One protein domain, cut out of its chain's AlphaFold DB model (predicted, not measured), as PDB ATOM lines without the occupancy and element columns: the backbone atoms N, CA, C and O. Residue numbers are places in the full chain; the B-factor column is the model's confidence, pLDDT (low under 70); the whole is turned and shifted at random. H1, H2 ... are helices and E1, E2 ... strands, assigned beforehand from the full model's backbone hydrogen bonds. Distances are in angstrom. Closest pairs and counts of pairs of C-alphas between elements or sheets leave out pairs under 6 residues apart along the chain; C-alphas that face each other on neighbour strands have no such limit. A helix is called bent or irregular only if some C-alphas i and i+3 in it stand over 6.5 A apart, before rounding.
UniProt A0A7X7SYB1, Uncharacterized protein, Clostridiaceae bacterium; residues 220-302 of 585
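This is residues 220 to 302 of the 585 residues of an uncharacterized protein of Clostridiaceae bacterium (UniProt A0A7X7SYB1). A single sheet of six strands is strongly twisted and curled like part of a barrel, left open between its edge strands E5 and E6. The long, bent strand E3 joins its two ends: E2, E1 and E5 follow on from its first part, E4 and E6 from its last part, and the short helix H1 only grazes the sheet. The printed part has 83 residues, with one named helix and six named strands in the order E1 H1 E2 E3 E4 E5 E6. The sheet is mixed, in the order E5 E1 E2 E3 E4 E6, and the class is mostly strand. The whole is compact, with a radius of gyration of the C-alphas of 13.6 A, yet elongated, spanning 41 by 22 by 21 A.

The longest strand, E3, covers residues 252 to 262 and measures 29.1 A from first to last C-alpha; it bends by 54 degrees at residue 257. E4, residues 274 to 282, measures 25.7 A, and E6, residues 296 to 301, measures 16.2 A. E2 is residues 244 to 249, 13.2 A long, and E1 is residues 220 to 224, 11.4 A long. E5 is residues 286 to 288, and H1 is residues 229 to 232. C-alpha 220 is at (108.742, 158.555, 186.034), C-alpha 252 at (118.961, 158.480, 183.958) and C-alpha 301 at (100.802, 148.257, 153.974).

E2, E3 and E4 form a meander, each strand the antiparallel neighbour of the one before, with hairpins E2 and E3, and E3 and E4. The pairing of E3 is staggered: residues 252 to 257 pair with E2, where N 247 and O 254 are 2.9 A apart, and residues 258 to 262 with E4, where N 259 and O 281 are 2.9 A apart. E6 is antiparallel to E4 at 153 degrees, with N 276 and O 299 at 2.8 A. E1 is antiparallel to E2, with N 222 and O 248 at 2.9 A. E5 is parallel to E1, with N 221 and O 287 at 2.8 A. E5 and E6 are apart. The closest C-alphas of H1 and E6 are those of Arg 232 and Ile 297, 4.7 A apart. H1 is too short for an O i to N i+4 pair; its one O i to N i+3 pair is within range. Residues 233 to 234 pair with residues 298 to 299 of E6, parallel.

The two C-alphas farthest apart, those of Gly 251 and Ala 270, are 41.1 A apart. The printed part has no cut. The links H1 to E2 and E3 to E4 are long, with 11 residues each. The mean pLDDT of the printed part is 90.0, and no printed residue is under 70.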
ATOM      1  N   VAL A 220     109.237 157.392 186.777       84.31
ATOM      2  CA  VAL A 220     108.742 158.555 186.034       84.31
ATOM      3  C   VAL A 220     109.579 158.736 184.774       84.31
ATOM      4  O   VAL A 220     110.779 159.022 184.845       84.31
ATOM      5  N   VAL A 221     108.929 158.560 183.629       89.00
ATOM      6  CA  VAL A 221     109.480 158.770 182.294       89.00
ATOM      7  C   VAL A 221     109.326 160.246 181.948       89.00
ATOM      8  O   VAL A 221     108.208 160.744 181.851       89.00
ATOM      9  N   THR A 222     110.438 160.963 181.786       90.25
ATOM     10  CA  THR A 222     110.434 162.421 181.546       90.25
ATOM     11  C   THR A 222     110.810 162.818 180.121       90.25
ATOM     12  O   THR A 222     110.637 163.975 179.747       90.25
ATOM     13  N   ALA A 223     111.323 161.880 179.322       92.00
ATOM     14  CA  ALA A 223     111.547 162.039 177.889       92.00
ATOM     15  C   ALA A 223     111.732 160.669 177.226       92.00
ATOM     16  O   ALA A 223     112.304 159.763 177.832       92.00
ATOM     17  N   PHE A 224     111.358 160.553 175.955       94.56
ATOM     18  CA  PHE A 224     111.759 159.438 175.097       94.56
ATOM     19  C   PHE A 224     112.923 159.843 174.194       94.56
ATOM     20  O   PHE A 224     113.043 161.000 173.781       94.56
ATOM     21  N   LYS A 225     113.778 158.883 173.847       94.88
ATOM     22  CA  LYS A 225     114.701 159.028 172.723       94.88
ATOM     23  C   LYS A 225     113.919 158.822 171.425       94.88
ATOM     24  O   LYS A 225     113.107 157.905 171.332       94.88
ATOM     25  N   ALA A 226     114.180 159.650 170.415       93.50
ATOM     26  CA  ALA A 226     113.578 159.468 169.096       93.50
ATOM     27  C   ALA A 226     113.927 158.081 168.522       93.50
ATOM     28  O   ALA A 226     115.096 157.679 168.528       93.50
ATOM     29  N   LEU A 227     112.911 157.373 168.022       95.81
ATOM     30  CA  LEU A 227     113.089 156.112 167.303       95.81
ATOM     31  C   LEU A 227     113.892 156.347 166.009       95.81
ATOM     32  O   LEU A 227     113.744 157.407 165.395       95.81
ATOM     33  N   PRO A 228     114.707 155.379 165.552       95.50
ATOM     34  CA  PRO A 228     115.304 155.429 164.218       95.50
ATOM     35  C   PRO A 228     114.225 155.514 163.132       95.50
ATOM     36  O   PRO A 228     113.204 154.834 163.239       95.50
ATOM     37  N   ASP A 229     114.471 156.271 162.057       93.81
ATOM     38  CA  ASP A 229     113.510 156.440 160.950       93.81
ATOM     39  C   ASP A 229     113.042 155.096 160.361       93.81
ATOM     40  O   ASP A 229     111.869 154.935 160.045       93.81
ATOM     41  N   GLU A 230     113.939 154.106 160.291       93.12
ATOM     42  CA  GLU A 230     113.670 152.738 159.811       93.12
ATOM     43  C   GLU A 230     112.733 151.909 160.716       93.12
ATOM     44  O   GLU A 230     112.209 150.889 160.278       93.12
ATOM     45  N   ILE A 231     112.504 152.349 161.959       95.31
ATOM     46  CA  ILE A 231     111.509 151.788 162.889       95.31
ATOM     47  C   ILE A 231     110.273 152.693 162.967       95.31
ATOM     48  O   ILE A 231     109.152 152.197 163.053       95.31
ATOM     49  N   ARG A 232     110.457 154.019 162.910       95.88
ATOM     50  CA  ARG A 232     109.383 155.022 162.976       95.88
ATOM     51  C   ARG A 232     108.463 155.001 161.749       95.88
ATOM     52  O   ARG A 232     107.264 155.242 161.897       95.88
ATOM     53  N   TRP A 233     109.029 154.719 160.574       96.38
ATOM     54  CA  TRP A 233     108.374 154.766 159.266       96.38
ATOM     55  C   TRP A 233     108.595 153.446 158.515       96.38
ATOM     56  O   TRP A 233     109.599 153.263 157.827       96.38
ATOM     57  N   GLN A 234     107.650 152.512 158.622       94.81
ATOM     58  CA  GLN A 234     107.780 151.174 158.031       94.81
ATOM     59  C   GLN A 234     106.828 150.984 156.848       94.81
ATOM     60  O   GLN A 234     105.631 151.211 156.966       94.81
ATOM     61  N   ASN A 235     107.341 150.556 155.693       90.19
ATOM     62  CA  ASN A 235     106.545 150.292 154.483       90.19
ATOM     63  C   ASN A 235     106.813 148.896 153.877       90.19
ATOM     64  O   ASN A 235     106.586 148.654 152.688       90.19
ATOM     65  N   SER A 236     107.348 147.981 154.693       82.25
ATOM     66  CA  SER A 236     107.832 146.662 154.279       82.25
ATOM     67  C   SER A 236     107.479 145.589 155.311       82.25
ATOM     68  O   SER A 236     107.340 145.899 156.489       82.25
ATOM     69  N   MET A 237     107.359 144.334 154.867       80.25
ATOM     70  CA  MET A 237     107.035 143.186 155.724       80.25
ATOM     71  C   MET A 237     108.264 142.286 155.964       80.25
ATOM     72  O   MET A 237     109.019 142.043 155.015       80.25
ATOM     73  N   PRO A 238     108.429 141.702 157.169       85.44
ATOM     74  CA  PRO A 238     107.582 141.872 158.353       85.44
ATOM     75  C   PRO A 238     107.782 143.241 159.021       85.44
ATOM     76  O   PRO A 238     108.866 143.815 158.940       85.44
ATOM     77  N   VAL A 239     106.743 143.719 159.706       89.31
ATOM     78  CA  VAL A 239     106.825 144.893 160.587       89.31
ATOM     79  C   VAL A 239     107.698 144.562 161.801       89.31
ATOM     80  O   VAL A 239     107.675 143.440 162.307       89.31
ATOM     81  N   VAL A 240     108.476 145.537 162.266       92.81
ATOM     82  CA  VAL A 240     109.373 145.428 163.418       92.81
ATOM     83  C   VAL A 240     108.843 146.292 164.558       92.81
ATOM     84  O   VAL A 240     108.992 147.514 164.546       92.81
ATOM     85  N   PHE A 241     108.268 145.648 165.569       94.69
ATOM     86  CA  PHE A 241     107.937 146.277 166.845       94.69
ATOM     87  C   PHE A 241     109.060 145.995 167.852       94.69
ATOM     88  O   PHE A 241     109.395 144.827 168.055       94.69
ATOM     89  N   PRO A 242     109.693 147.015 168.458       94.94
ATOM     90  CA  PRO A 242     110.702 146.798 169.487       94.94
ATOM     91  C   PRO A 242     110.041 146.534 170.849       94.94
ATOM     92  O   PRO A 242     109.176 147.301 171.272       94.94
ATOM     93  N   ASP A 243     110.504 145.499 171.558       93.75
ATOM     94  CA  ASP A 243     110.048 145.150 172.920       93.75
ATOM     95  C   ASP A 243     110.390 146.235 173.969       93.75
ATOM     96  O   ASP A 243     109.862 146.235 175.080       93.75
ATOM     97  N   THR A 244     111.324 147.139 173.649       93.75
ATOM     98  CA  THR A 244     111.831 148.190 174.544       93.75
ATOM     99  C   THR A 244     112.135 149.484 173.794       93.75
ATOM    100  O   THR A 244     112.642 149.436 172.671       93.75
ATOM    101  N   VAL A 245     111.957 150.635 174.447       95.25
ATOM    102  CA  VAL A 245     112.388 151.955 173.945       95.25
ATOM    103  C   VAL A 245     113.347 152.643 174.918       95.25
ATOM    104  O   VAL A 245     113.173 152.570 176.132       95.25
ATOM    105  N   GLU A 246     114.358 153.341 174.394       94.62
ATOM    106  CA  GLU A 246     115.256 154.171 175.207       94.62
ATOM    107  C   GLU A 246     114.514 155.415 175.724       94.62
ATOM    108  O   GLU A 246     114.007 156.225 174.942       94.62
ATOM    109  N   ALA A 247     114.497 155.605 177.041       94.00
ATOM    110  CA  ALA A 247     113.826 156.719 177.697       94.00
ATOM    111  C   ALA A 247     114.644 157.279 178.875       94.00
ATOM    112  O   ALA A 247     115.557 156.635 179.394       94.00
ATOM    113  N   VAL A 248     114.322 158.501 179.307       91.12
ATOM    114  CA  VAL A 248     114.865 159.108 180.528       91.12
ATOM    115  C   VAL A 248     113.927 158.785 181.684       91.12
ATOM    116  O   VAL A 248     112.812 159.298 181.755       91.12
ATOM    117  N   VAL A 249     114.400 157.947 182.602       88.75
ATOM    118  CA  VAL A 249     113.678 157.463 183.780       88.75
ATOM    119  C   VAL A 249     114.325 158.041 185.029       88.75
ATOM    120  O   VAL A 249     115.507 157.817 185.281       88.75
ATOM    121  N   ASN A 250     113.568 158.799 185.826       84.19
ATOM    122  CA  ASN A 250     114.053 159.439 187.061       84.19
ATOM    123  C   ASN A 250     115.335 160.302 186.888       84.19
ATOM    124  O   ASN A 250     116.010 160.620 187.869       84.19
ATOM    125  N   GLY A 251     115.668 160.700 185.651       82.00
ATOM    126  CA  GLY A 251     116.867 161.470 185.293       82.00
ATOM    127  C   GLY A 251     118.042 160.669 184.706       82.00
ATOM    128  O   GLY A 251     119.024 161.287 184.297       82.00
ATOM    129  N   GLU A 252     117.957 159.338 184.614       85.56
ATOM    130  CA  GLU A 252     118.961 158.480 183.958       85.56
ATOM    131  C   GLU A 252     118.394 157.841 182.676       85.56
ATOM    132  O   GLU A 252     117.183 157.689 182.539       85.56
ATOM    133  N   LEU A 253     119.250 157.493 181.707       89.94
ATOM    134  CA  LEU A 253     118.821 156.794 180.486       89.94
ATOM    135  C   LEU A 253     118.677 155.292 180.751       89.94
ATOM    136  O   LEU A 253     119.615 154.666 181.247       89.94
ATOM    137  N   ALA A 254     117.535 154.723 180.372       88.00
ATOM    138  CA  ALA A 254     117.231 153.302 180.483       88.00
ATOM    139  C   ALA A 254     116.382 152.819 179.298       88.00
ATOM    140  O   ALA A 254     115.566 153.569 178.763       88.00
ATOM    141  N   ASP A 255     116.542 151.552 178.924       90.50
ATOM    142  CA  ASP A 255     115.587 150.850 178.070       90.50
ATOM    143  C   ASP A 255     114.355 150.490 178.917       90.50
ATOM    144  O   ASP A 255     114.495 149.829 179.951       90.50
ATOM    145  N   ILE A 256     113.160 150.930 178.511       90.12
ATOM    146  CA  ILE A 256     111.897 150.587 179.184       90.12
ATOM    147  C   ILE A 256     111.069 149.645 178.303       90.12
ATOM    148  O   ILE A 256     111.013 149.870 177.091       90.12
ATOM    149  N   PRO A 257     110.449 148.591 178.866       90.25
ATOM    150  CA  PRO A 257     109.632 147.656 178.104       90.25
ATOM    151  C   PRO A 257     108.319 148.301 177.658       90.25
ATOM    152  O   PRO A 257     107.695 149.064 178.403       90.25
ATOM    153  N   VAL A 258     107.909 147.988 176.428       93.81
ATOM    154  CA  VAL A 258     106.668 148.476 175.823       93.81
ATOM    155  C   VAL A 258     105.987 147.392 174.997       93.81
ATOM    156  O   VAL A 258     106.632 146.541 174.388       93.81
ATOM    157  N   SER A 259     104.665 147.478 174.925       94.50
ATOM    158  CA  SER A 259     103.866 146.842 173.876       94.50
ATOM    159  C   SER A 259     103.344 147.909 172.908       94.50
ATOM    160  O   SER A 259     103.563 149.101 173.121       94.50
ATOM    161  N   TRP A 260     102.694 147.500 171.819       94.38
ATOM    162  CA  TRP A 260     102.234 148.405 170.762       94.38
ATOM    163  C   TRP A 260     100.757 148.151 170.468       94.38
ATOM    164  O   TRP A 260     100.364 147.006 170.246       94.38
ATOM    165  N   GLN A 261      99.946 149.209 170.466       94.31
ATOM    166  CA  GLN A 261      98.509 149.145 170.180       94.31
ATOM    167  C   GLN A 261      98.140 150.094 169.042       94.31
ATOM    168  O   GLN A 261      98.804 151.104 168.837       94.31
ATOM    169  N   THR A 262      97.062 149.800 168.323       93.88
ATOM    170  CA  THR A 262      96.569 150.613 167.205       93.88
ATOM    171  C   THR A 262      95.044 150.723 167.270       93.88
ATOM    172  O   THR A 262      94.389 149.839 167.823       93.88
ATOM    173  N   LYS A 263      94.468 151.817 166.752       91.56
ATOM    174  CA  LYS A 263      93.002 152.012 166.693       91.56
ATOM    175  C   LYS A 263      92.353 151.288 165.509       91.56
ATOM    176  O   LYS A 263      91.139 151.099 165.499       91.56
ATOM    177  N   GLN A 264      93.141 150.919 164.502       90.50
ATOM    178  CA  GLN A 264      92.698 150.139 163.350       90.50
ATOM    179  C   GLN A 264      92.661 148.637 163.681       90.50
ATOM    180  O   GLN A 264      93.441 148.161 164.500       90.50
ATOM    181  N   ASP A 265      91.816 147.861 162.995       86.19
ATOM    182  CA  ASP A 265      91.909 146.395 163.042       86.19
ATOM    183  C   ASP A 265      93.146 145.938 162.244       86.19
ATOM    184  O   ASP A 265      93.241 146.167 161.033       86.19
ATOM    185  N   TYR A 266      94.129 145.355 162.934       87.12
ATOM    186  CA  TYR A 266      95.409 144.939 162.363       87.12
ATOM    187  C   TYR A 266      95.692 143.465 162.661       87.12
ATOM    188  O   TYR A 266      95.963 143.066 163.795       87.12
ATOM    189  N   ASN A 267      95.696 142.656 161.603       85.56
ATOM    190  CA  ASN A 267      96.026 141.238 161.653       85.56
ATOM    191  C   ASN A 267      97.487 141.015 161.229       85.56
ATOM    192  O   ASN A 267      97.809 141.139 160.053       85.56
ATOM    193  N   GLU A 268      98.368 140.635 162.156       83.12
ATOM    194  CA  GLU A 268      99.794 140.407 161.866       83.12
ATOM    195  C   GLU A 268     100.042 139.278 160.837       83.12
ATOM    196  O   GLU A 268     100.977 139.361 160.040       83.12
ATOM    197  N   GLU A 269      99.196 138.236 160.804       81.81
ATOM    198  CA  GLU A 269      99.344 137.119 159.854       81.81
ATOM    199  C   GLU A 269      98.906 137.489 158.425       81.81
ATOM    200  O   GLU A 269      99.376 136.888 157.453       81.81
ATOM    201  N   ALA A 270      97.991 138.454 158.290       82.81
ATOM    202  CA  ALA A 270      97.405 138.881 157.022       82.81
ATOM    203  C   ALA A 270      96.864 140.324 157.116       82.81
ATOM    204  O   ALA A 270      95.644 140.506 157.167       82.81
ATOM    205  N   PRO A 271      97.738 141.348 157.154       86.06
ATOM    206  CA  PRO A 271      97.302 142.729 157.316       86.06
ATOM    207  C   PRO A 271      96.641 143.249 156.036       86.06
ATOM    208  O   PRO A 271      97.062 142.912 154.924       86.06
ATOM    209  N   GLU A 272      95.606 144.073 156.197       87.94
ATOM    210  CA  GLU A 272      94.925 144.723 155.075       87.94
ATOM    211  C   GLU A 272      95.738 145.916 154.542       87.94
ATOM    212  O   GLU A 272      96.754 146.320 155.109       87.94
ATOM    213  N   GLU A 273      95.331 146.457 153.393       88.12
ATOM    214  CA  GLU A 273      96.000 147.602 152.773       88.12
ATOM    215  C   GLU A 273      95.615 148.919 153.460       88.12
ATOM    216  O   GLU A 273      94.440 149.180 153.705       88.12
ATOM    217  N   GLY A 274      96.595 149.777 153.754       91.38
ATOM    218  CA  GLY A 274      96.325 151.040 154.441       91.38
ATOM    219  C   GLY A 274      97.512 151.621 155.200       91.38
ATOM    220  O   GLY A 274      98.639 151.130 155.120       91.38
ATOM    221  N   LEU A 275      97.239 152.701 155.933       94.50
ATOM    222  CA  LEU A 275      98.158 153.331 156.878       94.50
ATOM    223  C   LEU A 275      97.700 153.002 158.302       94.50
ATOM    224  O   LEU A 275      96.569 153.308 158.668       94.50
ATOM    225  N   TYR A 276      98.580 152.419 159.100       95.75
ATOM    226  CA  TYR A 276      98.346 152.058 160.492       95.75
ATOM    227  C   TYR A 276      99.220 152.921 161.397       95.75
ATOM    228  O   TYR A 276     100.384 153.187 161.073       95.75
ATOM    229  N   VAL A 277      98.674 153.337 162.538       97.12
ATOM    230  CA  VAL A 277      99.414 154.082 163.563       97.12
ATOM    231  C   VAL A 277      99.400 153.271 164.847       97.12
ATOM    232  O   VAL A 277      98.333 152.864 165.308       97.12
ATOM    233  N   PHE A 278     100.587 153.015 165.389       96.81
ATOM    234  CA  PHE A 278     100.784 152.265 166.618       96.81
ATOM    235  C   PHE A 278     101.339 153.183 167.704       96.81
ATOM    236  O   PHE A 278     102.433 153.725 167.548       96.81
ATOM    237  N   ASP A 279     100.607 153.318 168.804       94.94
ATOM    238  CA  ASP A 279     101.066 153.953 170.038       94.94
ATOM    239  C   ASP A 279     101.790 152.927 170.918       94.94
ATOM    240  O   ASP A 279     101.335 151.788 171.074       94.94
ATOM    241  N   ALA A 280     102.904 153.335 171.528       95.06
ATOM    242  CA  ALA A 280     103.559 152.553 172.569       95.06
ATOM    243  C   ALA A 280     102.710 152.517 173.852       95.06
ATOM    244  O   ALA A 280     102.205 153.538 174.310       95.06
ATOM    245  N   VAL A 281     102.620 151.348 174.480       93.38
ATOM    246  CA  VAL A 281     101.957 151.124 175.770       93.38
ATOM    247  C   VAL A 281     103.008 150.662 176.771       93.38
ATOM    248  O   VAL A 281     103.659 149.636 176.562       93.38
ATOM    249  N   LEU A 282     103.190 151.424 177.850       88.88
ATOM    250  CA  LEU A 282     104.181 151.117 178.884       88.88
ATOM    251  C   LEU A 282     103.708 149.956 179.773       88.88
ATOM    252  O   LEU A 282     102.522 149.865 180.089       88.88
ATOM    253  N   GLU A 283     104.631 149.098 180.211       83.19
ATOM    254  CA  GLU A 283     104.319 148.067 181.214       83.19
ATOM    255  C   GLU A 283     104.059 148.658 182.617       83.19
ATOM    256  O   GLU A 283     104.396 149.810 182.921       83.19
ATOM    257  N   GLU A 284     103.467 147.846 183.502       77.56
ATOM    258  CA  GLU A 284     103.161 148.230 184.883       77.56
ATOM    259  C   GLU A 284     104.393 148.768 185.634       77.56
ATOM    260  O   GLU A 284     105.460 148.155 185.666       77.56
ATOM    261  N   GLY A 285     104.221 149.908 186.309       75.69
ATOM    262  CA  GLY A 285     105.263 150.532 187.127       75.69
ATOM    263  C   GLY A 285     106.016 151.684 186.455       75.69
ATOM    264  O   GLY A 285     106.801 152.343 187.137       75.69
ATOM    265  N   TYR A 286     105.748 151.989 185.184       82.56
ATOM    266  CA  TYR A 286     106.161 153.246 184.550       82.56
ATOM    267  C   TYR A 286     105.028 154.277 184.575       82.56
ATOM    268  O   TYR A 286     103.853 153.928 184.485       82.56
ATOM    269  N   ILE A 287     105.382 155.554 184.721       83.69
ATOM    270  CA  ILE A 287     104.435 156.676 184.731       83.69
ATOM    271  C   ILE A 287     104.995 157.761 183.809       83.69
ATOM    272  O   ILE A 287     106.160 158.131 183.943       83.69
ATOM    273  N   LEU A 288     104.190 158.267 182.877       86.94
ATOM    274  CA  LEU A 288     104.564 159.420 182.053       86.94
ATOM    275  C   LEU A 288     104.596 160.693 182.910       86.94
ATOM    276  O   LEU A 288     103.754 160.875 183.788       86.94
ATOM    277  N   ALA A 289     105.546 161.584 182.640       84.94
ATOM    278  CA  ALA A 289     105.412 162.978 183.043       84.94
ATOM    279  C   ALA A 289     104.243 163.643 182.294       84.94
ATOM    280  O   ALA A 289     103.883 163.217 181.194       84.94
ATOM    281  N   ASP A 290     103.685 164.703 182.881       76.31
ATOM    282  CA  ASP A 290     102.672 165.535 182.228       76.31
ATOM    283  C   ASP A 290     103.184 166.041 180.857       76.31
ATOM    284  O   ASP A 290     104.384 166.268 180.673       76.31
ATOM    285  N   ASP A 291     102.273 166.179 179.891       74.38
ATOM    286  CA  ASP A 291     102.515 166.623 178.505       74.38
ATOM    287  C   ASP A 291     103.483 165.762 177.652       74.38
ATOM    288  O   ASP A 291     103.864 166.162 176.548       74.38
ATOM    289  N   LEU A 292     103.888 164.568 178.111       85.12
ATOM    290  CA  LEU A 292     104.805 163.696 177.365       85.12
ATOM    291  C   LEU A 292     104.080 162.802 176.338       85.12
ATOM    292  O   LEU A 292     103.536 161.751 176.680       85.12
ATOM    293  N   GLU A 293     104.151 163.183 175.057       87.31
ATOM    294  CA  GLU A 293     103.706 162.356 173.920       87.31
ATOM    295  C   GLU A 293     104.446 160.994 173.884       87.31
ATOM    296  O   GLU A 293     105.672 160.920 174.030       87.31
ATOM    297  N   LEU A 294     103.695 159.903 173.681       91.69
ATOM    298  CA  LEU A 294     104.223 158.535 173.586       91.69
ATOM    299  C   LEU A 294     104.926 158.279 172.236       91.69
ATOM    300  O   LEU A 294     104.537 158.855 171.216       91.69
ATOM    301  N   PRO A 295     105.932 157.382 172.178       94.81
ATOM    302  CA  PRO A 295     106.511 156.935 170.917       94.81
ATOM    303  C   PRO A 295     105.458 156.300 170.010       94.81
ATOM    304  O   PRO A 295     104.658 155.474 170.452       94.81
ATOM    305  N   ARG A 296     105.518 156.644 168.721       95.94
ATOM    306  CA  ARG A 296     104.658 156.088 167.673       95.94
ATOM    307  C   ARG A 296     105.456 155.339 166.622       95.94
ATOM    308  O   ARG A 296     106.602 155.690 166.350       95.94
ATOM    309  N   ILE A 297     104.829 154.346 166.006       97.25
ATOM    310  CA  ILE A 297     105.299 153.677 164.792       97.25
ATOM    311  C   ILE A 297     104.195 153.782 163.743       97.25
ATOM    312  O   ILE A 297     103.038 153.457 164.007       97.25
ATOM    313  N   THR A 298     104.554 154.216 162.538       97.50
ATOM    314  CA  THR A 298     103.624 154.313 161.409       97.50
ATOM    315  C   THR A 298     103.978 153.263 160.373       97.50
ATOM    316  O   THR A 298     105.103 153.222 159.868       97.50
ATOM    317  N   VAL A 299     103.000 152.422 160.047       95.88
ATOM    318  CA  VAL A 299     103.150 151.305 159.117       95.88
ATOM    319  C   VAL A 299     102.273 151.548 157.898       95.88
ATOM    320  O   VAL A 299     101.064 151.714 158.026       95.88
ATOM    321  N   TYR A 300     102.857 151.538 156.706       94.25
ATOM    322  CA  TYR A 300     102.112 151.532 155.454       94.25
ATOM    323  C   TYR A 300     102.145 150.143 154.819       94.25
ATOM    324  O   TYR A 300     103.203 149.659 154.414       94.25
ATOM    325  N   ILE A 301     100.976 149.516 154.695       90.56
ATOM    326  CA  ILE A 301     100.802 148.257 153.974       90.56
ATOM    327  C   ILE A 301     100.341 148.596 152.547       90.56
ATOM    328  O   ILE A 301      99.198 149.022 152.349       90.56
ATOM    329  N   PRO A 302     101.207 148.462 151.526       83.25
ATOM    330  CA  PRO A 302     100.831 148.774 150.154       83.25
ATOM    331  C   PRO A 302      99.873 147.720 149.580       83.25
ATOM    332  O   PRO A 302     100.085 146.532 149.819       83.25
TER     333      PRO A 302